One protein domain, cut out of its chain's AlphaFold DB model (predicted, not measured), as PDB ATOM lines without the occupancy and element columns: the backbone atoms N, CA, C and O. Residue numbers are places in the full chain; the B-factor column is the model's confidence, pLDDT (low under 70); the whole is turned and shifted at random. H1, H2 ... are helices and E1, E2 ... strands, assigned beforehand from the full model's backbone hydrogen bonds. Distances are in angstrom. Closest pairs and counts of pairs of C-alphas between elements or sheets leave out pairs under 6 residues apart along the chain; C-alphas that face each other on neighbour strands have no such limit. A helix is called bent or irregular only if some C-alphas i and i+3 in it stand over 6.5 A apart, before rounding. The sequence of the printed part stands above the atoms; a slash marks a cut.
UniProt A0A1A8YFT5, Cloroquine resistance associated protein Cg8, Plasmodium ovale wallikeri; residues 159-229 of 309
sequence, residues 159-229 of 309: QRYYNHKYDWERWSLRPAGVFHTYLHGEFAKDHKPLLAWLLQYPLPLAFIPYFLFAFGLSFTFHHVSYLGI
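What this domain is: This is residues 159 to 229 of the 309 residues of the protein "Cloroquine resistance associated protein Cg8" of Plasmodium ovale wallikeri (UniProt A0A1A8YFT5). A slim two-stranded hairpin, E1 and E2, stands at one end of the model, and one long helix, H2, sticks out from the rest as a lone arm that runs crosswise to the hairpin. The short helix H1 sits between them, near the open end of the hairpin, where residues 159 to 168 also loop by before E1 begins. The printed part has 71 residues, with two named strands and then two named helices in the order E1, E2, H1, H2; the sheet has the order E1 - E2, antiparallel, and the class is mixed, helices and strands. The whole is extended, with a radius of gyration of the C-alphas of 20.1 A, and its outline is flat, spanning 64 by 37 by 14 A, with the arm making much of the length.

How they stand to each other: E1, residues 169 to 176, and E2, residues 180 to 187, are antiparallel neighbours and form a hairpin, with 154 degrees between their N-to-C directions. The C-alphas of Glu 169 and Phe 187 face each other at 4.7 A, and those of Ala 176 and His 180 at 5.1 A. N 172 and O 184 are within hydrogen-bond range at 2.8 A, as are N 182 and O 174 at 3.0 A. A tight link of 5 residues leads from E2 to H1, residues 193 to 198. E1 and H1 are apart. H2, residues 203 to 226, is apart from E1, from E2 and from H1. Residues 202 to 229 stand free. In H1 every O i to N i+4 pair is within hydrogen-bond range; in H2 18 of 20 are.

Where its parts are: E1 begins at C-alpha 169, at (-42.234, 5.383, -41.150), and measures 20.9 A from first to last C-alpha. E2 measures 22.6 A and ends at C-alpha 187, at (-38.603, 7.710, -39.279). H1 measures 8.6 A. H2 measures 33.8 A and ends at C-alpha 226, at (-26.425, -39.324, -32.610). H2 is neither bent nor irregular, but only just: C-alphas 206 and 209 are 6.2 A apart. Residues 188 to 190 are helical but form no named helix.

The domain as a whole: The two C-alphas farthest apart are those of Phe 179 and Ile 229, at 65.8 A. Without the residues that stand free, the body has 43 residues and spans 38 by 23 by 13 A. The printed part has no cut, and the links E1 to E2, E2 to H1 and H1 to H2 are tight. The mean pLDDT of the printed part is 87.2; residues 178 to 179 and 228 to 229 are under 70.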
ATOM      1  N   GLN A 159     -31.922  17.098 -34.194       77.50
ATOM      2  CA  GLN A 159     -32.100  15.690 -34.504       77.50
ATOM      3  C   GLN A 159     -31.158  15.289 -35.641       77.50
ATOM      4  O   GLN A 159     -30.992  16.006 -36.628       77.50
ATOM      5  N   ARG A 160     -30.480  14.152 -35.470       81.00
ATOM      6  CA  ARG A 160     -29.556  13.636 -36.480       81.00
ATOM      7  C   ARG A 160     -30.363  13.018 -37.608       81.00
ATOM      8  O   ARG A 160     -31.183  12.149 -37.356       81.00
ATOM      9  N   TYR A 161     -30.055  13.433 -38.827       88.19
ATOM     10  CA  TYR A 161     -30.640  12.892 -40.041       88.19
ATOM     11  C   TYR A 161     -29.552  12.205 -40.863       88.19
ATOM     12  O   TYR A 161     -28.487  12.780 -41.106       88.19
ATOM     13  N   TYR A 162     -29.812  10.972 -41.284       90.31
ATOM     14  CA  TYR A 162     -28.913  10.183 -42.113       90.31
ATOM     15  C   TYR A 162     -29.423  10.157 -43.552       90.31
ATOM     16  O   TYR A 162     -30.597   9.915 -43.822       90.31
ATOM     17  N   ASN A 163     -28.511  10.388 -44.495       92.44
ATOM     18  CA  ASN A 163     -28.828  10.319 -45.913       92.44
ATOM     19  C   ASN A 163     -28.691   8.868 -46.402       92.44
ATOM     20  O   ASN A 163     -27.581   8.373 -46.601       92.44
ATOM     21  N   HIS A 164     -29.814   8.169 -46.546       94.31
ATOM     22  CA  HIS A 164     -29.883   6.823 -47.113       94.31
ATOM     23  C   HIS A 164     -31.223   6.596 -47.822       94.31
ATOM     24  O   HIS A 164     -32.186   7.312 -47.573       94.31
ATOM     25  N   LYS A 165     -31.306   5.547 -48.650       95.31
ATOM     26  CA  LYS A 165     -32.467   5.224 -49.505       95.31
ATOM     27  C   LYS A 165     -33.742   4.742 -48.791       95.31
ATOM     28  O   LYS A 165     -34.731   4.467 -49.455       95.31
ATOM     29  N   TYR A 166     -33.691   4.495 -47.483       93.31
ATOM     30  CA  TYR A 166     -34.824   3.946 -46.735       93.31
ATOM     31  C   TYR A 166     -35.763   5.064 -46.272       93.31
ATOM     32  O   TYR A 166     -35.319   5.954 -45.547       93.31
ATOM     33  N   ASP A 167     -37.043   4.951 -46.640       93.81
ATOM     34  CA  ASP A 167     -38.086   5.967 -46.416       93.81
ATOM     35  C   ASP A 167     -39.301   5.405 -45.648       93.81
ATOM     36  O   ASP A 167     -40.432   5.842 -45.834       93.81
ATOM     37  N   TRP A 168     -39.100   4.387 -44.805       92.56
ATOM     38  CA  TRP A 168     -40.193   3.844 -43.996       92.56
ATOM     39  C   TRP A 168     -40.489   4.725 -42.776       92.56
ATOM     40  O   TRP A 168     -39.601   5.374 -42.217       92.56
ATOM     41  N   GLU A 169     -41.743   4.681 -42.333       92.88
ATOM     42  CA  GLU A 169     -42.234   5.383 -41.150       92.88
ATOM     43  C   GLU A 169     -43.025   4.417 -40.273       92.88
ATOM     44  O   GLU A 169     -43.770   3.565 -40.770       92.88
ATOM     45  N   ARG A 170     -42.863   4.531 -38.957       87.19
ATOM     46  CA  ARG A 170     -43.591   3.716 -37.984       87.19
ATOM     47  C   ARG A 170     -44.269   4.607 -36.971       87.19
ATOM     48  O   ARG A 170     -43.617   5.296 -36.198       87.19
ATOM     49  N   TRP A 171     -45.590   4.540 -36.947       89.31
ATOM     50  CA  TRP A 171     -46.404   5.287 -36.005       89.31
ATOM     51  C   TRP A 171     -46.803   4.377 -34.848       89.31
ATOM     52  O   TRP A 171     -47.368   3.301 -35.047       89.31
ATOM     53  N   SER A 172     -46.481   4.801 -33.631       83.50
ATOM     54  CA  SER A 172     -46.823   4.095 -32.398       83.50
ATOM     55  C   SER A 172     -47.579   5.024 -31.457       83.50
ATOM     56  O   SER A 172     -47.231   6.194 -31.300       83.50
ATOM     57  N   LEU A 173     -48.625   4.505 -30.817       86.88
ATOM     58  CA  LEU A 173     -49.290   5.202 -29.722       86.88
ATOM     59  C   LEU A 173     -48.478   4.969 -28.452       86.88
ATOM     60  O   LEU A 173     -48.291   3.827 -28.023       86.88
ATOM     61  N   ARG A 174     -47.972   6.049 -27.860       79.69
ATOM     62  CA  ARG A 174     -47.231   6.001 -26.598       79.69
ATOM     63  C   ARG A 174     -48.107   6.595 -25.489       79.69
ATOM     64  O   ARG A 174     -48.709   7.652 -25.695       79.69
ATOM     65  N   PRO A 175     -48.212   5.941 -24.321       82.88
ATOM     66  CA  PRO A 175     -48.911   6.524 -23.185       82.88
ATOM     67  C   PRO A 175     -48.079   7.677 -22.602       82.88
ATOM     68  O   PRO A 175     -46.908   7.507 -22.266       82.88
ATOM     69  N   ALA A 176     -48.688   8.852 -22.471       77.50
ATOM     70  CA  ALA A 176     -48.202   9.964 -21.664       77.50
ATOM     71  C   ALA A 176     -48.978   9.984 -20.342       77.50
ATOM     72  O   ALA A 176     -50.028  10.612 -20.212       77.50
ATOM     73  N   GLY A 177     -48.454   9.282 -19.340       71.81
ATOM     74  CA  GLY A 177     -49.135   9.135 -18.053       71.81
ATOM     75  C   GLY A 177     -50.278   8.121 -18.090       71.81
ATOM     76  O   GLY A 177     -50.288   7.218 -18.924       71.81
ATOM     77  N   VAL A 178     -51.216   8.248 -17.151       68.25
ATOM     78  CA  VAL A 178     -52.298   7.262 -16.950       68.25
ATOM     79  C   VAL A 178     -53.461   7.450 -17.933       68.25
ATOM     80  O   VAL A 178     -54.129   6.482 -18.278       68.25
ATOM     81  N   PHE A 179     -53.695   8.675 -18.412       64.12
ATOM     82  CA  PHE A 179     -54.925   9.009 -19.141       64.12
ATOM     83  C   PHE A 179     -54.714   9.589 -20.540       64.12
ATOM     84  O   PHE A 179     -55.698   9.859 -21.218       64.12
ATOM     85  N   HIS A 180     -53.483   9.884 -20.961       71.50
ATOM     86  CA  HIS A 180     -53.236  10.559 -22.239       71.50
ATOM     87  C   HIS A 180     -52.361   9.670 -23.117       71.50
ATOM     88  O   HIS A 180     -51.423   9.034 -22.644       71.50
ATOM     89  N   THR A 181     -52.662   9.623 -24.408       83.88
ATOM     90  CA  THR A 181     -51.852   8.930 -25.414       83.88
ATOM     91  C   THR A 181     -51.458   9.931 -26.479       83.88
ATOM     92  O   THR A 181     -52.306  10.696 -26.934       83.88
ATOM     93  N   TYR A 182     -50.199   9.914 -26.896       84.69
ATOM     94  CA  TYR A 182     -49.738  10.713 -28.026       84.69
ATOM     95  C   TYR A 182     -49.237   9.804 -29.142       84.69
ATOM     96  O   TYR A 182     -48.785   8.677 -28.915       84.69
ATOM     97  N   LEU A 183     -49.352  10.308 -30.366       86.56
ATOM     98  CA  LEU A 183     -48.858   9.640 -31.557       86.56
ATOM     99  C   LEU A 183     -47.361   9.946 -31.695       86.56
ATOM    100  O   LEU A 183     -46.967  11.111 -31.746       86.56
ATOM    101  N   HIS A 184     -46.527   8.912 -31.741       86.75
ATOM    102  CA  HIS A 184     -45.089   9.039 -31.951       86.75
ATOM    103  C   HIS A 184     -44.690   8.356 -33.258       86.75
ATOM    104  O   HIS A 184     -44.920   7.155 -33.417       86.75
ATOM    105  N   GLY A 185     -44.120   9.128 -34.182       88.81
ATOM    106  CA  GLY A 185     -43.571   8.638 -35.444       88.81
ATOM    107  C   GLY A 185     -42.070   8.400 -35.332       88.81
ATOM    108  O   GLY A 185     -41.336   9.290 -34.908       88.81
ATOM    109  N   GLU A 186     -41.628   7.205 -35.708       89.12
ATOM    110  CA  GLU A 186     -40.225   6.847 -35.907       89.12
ATOM    111  C   GLU A 186     -39.943   6.826 -37.415       89.12
ATOM    112  O   GLU A 186     -40.609   6.099 -38.164       89.12
ATOM    113  N   PHE A 187     -38.966   7.613 -37.867       92.94
ATOM    114  CA  PHE A 187     -38.603   7.710 -39.279       92.94
ATOM    115  C   PHE A 187     -37.322   6.932 -39.560       92.94
ATOM    116  O   PHE A 187     -36.362   6.975 -38.788       92.94
ATOM    117  N   ALA A 188     -37.249   6.282 -40.722       93.12
ATOM    118  CA  ALA A 188     -36.050   5.561 -41.142       93.12
ATOM    119  C   ALA A 188     -34.789   6.436 -41.082       93.12
ATOM    120  O   ALA A 188     -33.737   5.987 -40.632       93.12
ATOM    121  N   LYS A 189     -34.910   7.698 -41.507       91.56
ATOM    122  CA  LYS A 189     -33.793   8.642 -41.658       91.56
ATOM    123  C   LYS A 189     -33.237   9.175 -40.342       91.56
ATOM    124  O   LYS A 189     -32.152   9.751 -40.333       91.56
ATOM    125  N   ASP A 190     -33.924   8.931 -39.232       91.81
ATOM    126  CA  ASP A 190     -33.399   9.210 -37.894       91.81
ATOM    127  C   ASP A 190     -32.344   8.178 -37.463       91.81
ATOM    128  O   ASP A 190     -31.576   8.393 -36.519       91.81
ATOM    129  N   HIS A 191     -32.269   7.044 -38.167       91.19
ATOM    130  CA  HIS A 191     -31.390   5.932 -37.845       91.19
ATOM    131  C   HIS A 191     -30.226   5.797 -38.829       91.19
ATOM    132  O   HIS A 191     -30.279   6.185 -39.989       91.19
ATOM    133  N   LYS A 192     -29.129   5.193 -38.361       94.12
ATOM    134  CA  LYS A 192     -28.003   4.822 -39.229       94.12
ATOM    135  C   LYS A 192     -28.479   3.842 -40.313       94.12
ATOM    136  O   LYS A 192     -29.334   3.014 -40.013       94.12
ATOM    137  N   PRO A 193     -27.853   3.800 -41.502       93.75
ATOM    138  CA  PRO A 193     -28.320   2.977 -42.624       93.75
ATOM    139  C   PRO A 193     -28.465   1.483 -42.301       93.75
ATOM    140  O   PRO A 193     -29.425   0.860 -42.736       93.75
ATOM    141  N   LEU A 194     -27.560   0.907 -41.499       92.06
ATOM    142  CA  LEU A 194     -27.661  -0.498 -41.075       92.06
ATOM    143  C   LEU A 194     -28.867  -0.753 -40.164       92.06
ATOM    144  O   LEU A 194     -29.540  -1.771 -40.293       92.06
ATOM    145  N   LEU A 195     -29.148   0.182 -39.253       90.81
ATOM    146  CA  LEU A 195     -30.318   0.107 -38.385       90.81
ATOM    147  C   LEU A 195     -31.592   0.349 -39.186       90.81
ATOM    148  O   LEU A 195     -32.542  -0.399 -39.022       90.81
ATOM    149  N   ALA A 196     -31.594   1.326 -40.092       92.38
ATOM    150  CA  ALA A 196     -32.721   1.589 -40.975       92.38
ATOM    151  C   ALA A 196     -33.063   0.368 -41.844       92.38
ATOM    152  O   ALA A 196     -34.233   0.041 -42.014       92.38
ATOM    153  N   TRP A 197     -32.053  -0.354 -42.333       91.81
ATOM    154  CA  TRP A 197     -32.248  -1.616 -43.041       91.81
ATOM    155  C   TRP A 197     -32.830  -2.716 -42.142       91.81
ATOM    156  O   TRP A 197     -33.779  -3.392 -42.531       91.81
ATOM    157  N   LEU A 198     -32.307  -2.882 -40.924       89.25
ATOM    158  CA  LEU A 198     -32.783  -3.906 -39.991       89.25
ATOM    159  C   LEU A 198     -34.220  -3.633 -39.519       89.25
ATOM    160  O   LEU A 198     -35.062  -4.530 -39.507       89.25
ATOM    161  N   LEU A 199     -34.506  -2.380 -39.160       88.56
ATOM    162  CA  LEU A 199     -35.822  -1.919 -38.733       88.56
ATOM    163  C   LEU A 199     -36.808  -1.801 -39.897       88.56
ATOM    164  O   LEU A 199     -37.976  -1.574 -39.632       88.56
ATOM    165  N   GLN A 200     -36.416  -1.999 -41.158       90.12
ATOM    166  CA  GLN A 200     -37.388  -2.094 -42.252       90.12
ATOM    167  C   GLN A 200     -38.360  -3.262 -42.014       90.12
ATOM    168  O   GLN A 200     -39.557  -3.157 -42.287       90.12
ATOM    169  N   TYR A 201     -37.868  -4.355 -41.428       88.12
ATOM    170  CA  TYR A 201     -38.654  -5.554 -41.170       88.12
ATOM    171  C   TYR A 201     -39.278  -5.529 -39.766       88.12
ATOM    172  O   TYR A 201     -38.660  -5.042 -38.810       88.12
ATOM    173  N   PRO A 202     -40.518  -6.019 -39.588       83.69
ATOM    174  CA  PRO A 202     -41.087  -6.226 -38.262       83.69
ATOM    175  C   PRO A 202     -40.336  -7.371 -37.567       83.69
ATOM    176  O   PRO A 202     -40.605  -8.545 -37.820       83.69
ATOM    177  N   LEU A 203     -39.386  -7.028 -36.690       81.81
ATOM    178  CA  LEU A 203     -38.539  -7.992 -35.974       81.81
ATOM    179  C   LEU A 203     -39.328  -9.133 -35.303       81.81
ATOM    180  O   LEU A 203     -38.901 -10.276 -35.454       81.81
ATOM    181  N   PRO A 204     -40.485  -8.899 -34.643       81.75
ATOM    182  CA  PRO A 204     -41.249  -9.990 -34.034       81.75
ATOM    183  C   PRO A 204     -41.765 -11.010 -35.054       81.75
ATOM    184  O   PRO A 204     -41.789 -12.205 -34.774       81.75
ATOM    185  N   LEU A 205     -42.139 -10.550 -36.251       85.06
ATOM    186  CA  LEU A 205     -42.655 -11.416 -37.308       85.06
ATOM    187  C   LEU A 205     -41.526 -12.197 -37.991       85.06
ATOM    188  O   LEU A 205     -41.700 -13.366 -38.311       85.06
ATOM    189  N   ALA A 206     -40.361 -11.567 -38.180       85.00
ATOM    190  CA  ALA A 206     -39.185 -12.214 -38.763       85.00
ATOM    191  C   ALA A 206     -38.498 -13.195 -37.792       85.00
ATOM    192  O   ALA A 206     -37.890 -14.175 -38.224       85.00
ATOM    193  N   PHE A 207     -38.612 -12.960 -36.483       88.25
ATOM    194  CA  PHE A 207     -37.970 -13.779 -35.456       88.25
ATOM    195  C   PHE A 207     -38.526 -15.204 -35.396       88.25
ATOM    196  O   PHE A 207     -37.751 -16.148 -35.289       88.25
ATOM    197  N   ILE A 208     -39.847 -15.377 -35.499       91.00
ATOM    198  CA  ILE A 208     -40.505 -16.690 -35.389       91.00
ATOM    199  C   ILE A 208     -39.979 -17.698 -36.431       91.00
ATOM    200  O   ILE A 208     -39.492 -18.755 -36.025       91.00
ATOM    201  N   PRO A 209     -40.018 -17.418 -37.752       92.19
ATOM    202  CA  PRO A 209     -39.529 -18.369 -38.747       92.19
ATOM    203  C   PRO A 209     -38.017 -18.588 -38.640       92.19
ATOM    204  O   PRO A 209     -37.555 -19.719 -38.776       92.19
ATOM    205  N   TYR A 210     -37.247 -17.540 -38.332       92.19
ATOM    206  CA  TYR A 210     -35.805 -17.659 -38.121       92.19
ATOM    207  C   TYR A 210     -35.471 -18.583 -36.944       92.19
ATOM    208  O   TYR A 210     -34.612 -19.455 -37.060       92.19
ATOM    209  N   PHE A 211     -36.181 -18.431 -35.825       95.00
ATOM    210  CA  PHE A 211     -36.000 -19.260 -34.641       95.00
ATOM    211  C   PHE A 211     -36.335 -20.725 -34.924       95.00
ATOM    212  O   PHE A 211     -35.550 -21.604 -34.575       95.00
ATOM    213  N   LEU A 212     -37.453 -20.996 -35.606       95.50
ATOM    214  CA  LEU A 212     -37.829 -22.358 -35.998       95.50
ATOM    215  C   LEU A 212     -36.793 -22.987 -36.934       95.50
ATOM    216  O   LEU A 212     -36.443 -24.152 -36.762       95.50
ATOM    217  N   PHE A 213     -36.263 -22.215 -37.882       96.19
ATOM    218  CA  PHE A 213     -35.220 -22.679 -38.791       96.19
ATOM    219  C   PHE A 213     -33.914 -23.003 -38.053       96.19
ATOM    220  O   PHE A 213     -33.363 -24.091 -38.216       96.19
ATOM    221  N   ALA A 214     -33.441 -22.096 -37.195       96.44
ATOM    222  CA  ALA A 214     -32.226 -22.298 -36.411       96.44
ATOM    223  C   ALA A 214     -32.365 -23.472 -35.425       96.44
ATOM    224  O   ALA A 214     -31.447 -24.284 -35.288       96.44
ATOM    225  N   PHE A 215     -33.524 -23.597 -34.773       96.88
ATOM    226  CA  PHE A 215     -33.829 -24.719 -33.891       96.88
ATOM    227  C   PHE A 215     -33.894 -26.041 -34.663       96.88
ATOM    228  O   PHE A 215     -33.299 -27.026 -34.232       96.88
ATOM    229  N   GLY A 216     -34.545 -26.049 -35.830       96.81
ATOM    230  CA  GLY A 216     -34.609 -27.205 -36.721       96.81
ATOM    231  C   GLY A 216     -33.224 -27.666 -37.167       96.81
ATOM    232  O   GLY A 216     -32.908 -28.845 -37.032       96.81
ATOM    233  N   LEU A 217     -32.364 -26.741 -37.606       96.25
ATOM    234  CA  LEU A 217     -30.974 -27.051 -37.951       96.25
ATOM    235  C   LEU A 217     -30.194 -27.603 -36.757       96.25
ATOM    236  O   LEU A 217     -29.486 -28.596 -36.881       96.25
ATOM    237  N   SER A 218     -30.325 -26.990 -35.580       94.94
ATOM    238  CA  SER A 218     -29.660 -27.505 -34.382       94.94
ATOM    239  C   SER A 218     -30.123 -28.930 -34.067       94.94
ATOM    240  O   SER A 218     -29.296 -29.813 -33.836       94.94
ATOM    241  N   PHE A 219     -31.430 -29.188 -34.131       95.00
ATOM    242  CA  PHE A 219     -32.003 -30.508 -33.894       95.00
ATOM    243  C   PHE A 219     -31.498 -31.546 -34.900       95.00
ATOM    244  O   PHE A 219     -31.127 -32.646 -34.482       95.00
ATOM    245  N   THR A 220     -31.424 -31.206 -36.191       93.00
ATOM    246  CA  THR A 220     -30.901 -32.116 -37.219       93.00
ATOM    247  C   THR A 220     -29.418 -32.391 -37.018       93.00
ATOM    248  O   THR A 220     -29.037 -33.559 -37.021       93.00
ATOM    249  N   PHE A 221     -28.587 -31.379 -36.746       91.38
ATOM    250  CA  PHE A 221     -27.165 -31.593 -36.456       91.38
ATOM    251  C   PHE A 221     -26.953 -32.484 -35.232       91.38
ATOM    252  O   PHE A 221     -26.126 -33.396 -35.276       91.38
ATOM    253  N   HIS A 222     -27.729 -32.291 -34.165       87.75
ATOM    254  CA  HIS A 222     -27.663 -33.174 -33.003       87.75
ATOM    255  C   HIS A 222     -28.094 -34.602 -33.365       87.75
ATOM    256  O   HIS A 222     -27.387 -35.551 -33.040       87.75
ATOM    257  N   HIS A 223     -29.209 -34.778 -34.079       86.06
ATOM    258  CA  HIS A 223     -29.727 -36.108 -34.420       86.06
ATOM    259  C   HIS A 223     -28.841 -36.866 -35.407       86.06
ATOM    260  O   HIS A 223     -28.639 -38.064 -35.231       86.06
ATOM    261  N   VAL A 224     -28.263 -36.185 -36.397       85.94
ATOM    262  CA  VAL A 224     -27.273 -36.765 -37.316       85.94
ATOM    263  C   VAL A 224     -26.019 -37.190 -36.559       85.94
ATOM    264  O   VAL A 224     -25.500 -38.274 -36.805       85.94
ATOM    265  N   SER A 225     -25.587 -36.404 -35.573       76.94
ATOM    266  CA  SER A 225     -24.440 -36.766 -34.729       76.94
ATOM    267  C   SER A 225     -24.727 -37.972 -33.819       76.94
ATOM    268  O   SER A 225     -23.817 -38.738 -33.512       76.94
ATOM    269  N   TYR A 226     -25.986 -38.167 -33.404       72.69
ATOM    270  CA  TYR A 226     -26.425 -39.324 -32.610       72.69
ATOM    271  C   TYR A 226     -26.859 -40.536 -33.438       72.69
ATOM    272  O   TYR A 226     -27.103 -41.596 -32.859       72.69
ATOM    273  N   LEU A 227     -26.920 -40.432 -34.769       70.56
ATOM    274  CA  LEU A 227     -27.150 -41.556 -35.685       70.56
ATOM    275  C   LEU A 227     -25.910 -42.477 -35.770       70.56
ATOM    276  O   LEU A 227     -25.528 -42.951 -36.834       70.56
ATOM    277  N   GLY A 228     -25.283 -42.768 -34.629       64.88
ATOM    278  CA  GLY A 228     -24.437 -43.940 -34.458       64.88
ATOM    279  C   GLY A 228     -25.310 -45.190 -34.342       64.88
ATOM    280  O   GLY A 228     -26.430 -45.115 -33.837       64.88
ATOM    281  N   ILE A 229     -24.796 -46.316 -34.853       69.25
ATOM    282  CA  ILE A 229     -25.398 -47.664 -34.911       69.25
ATOM    283  C   ILE A 229     -26.554 -47.827 -33.914       69.25
ATOM    284  O   ILE A 229     -26.340 -47.965 -32.705       69.25
TER     285      ILE A 229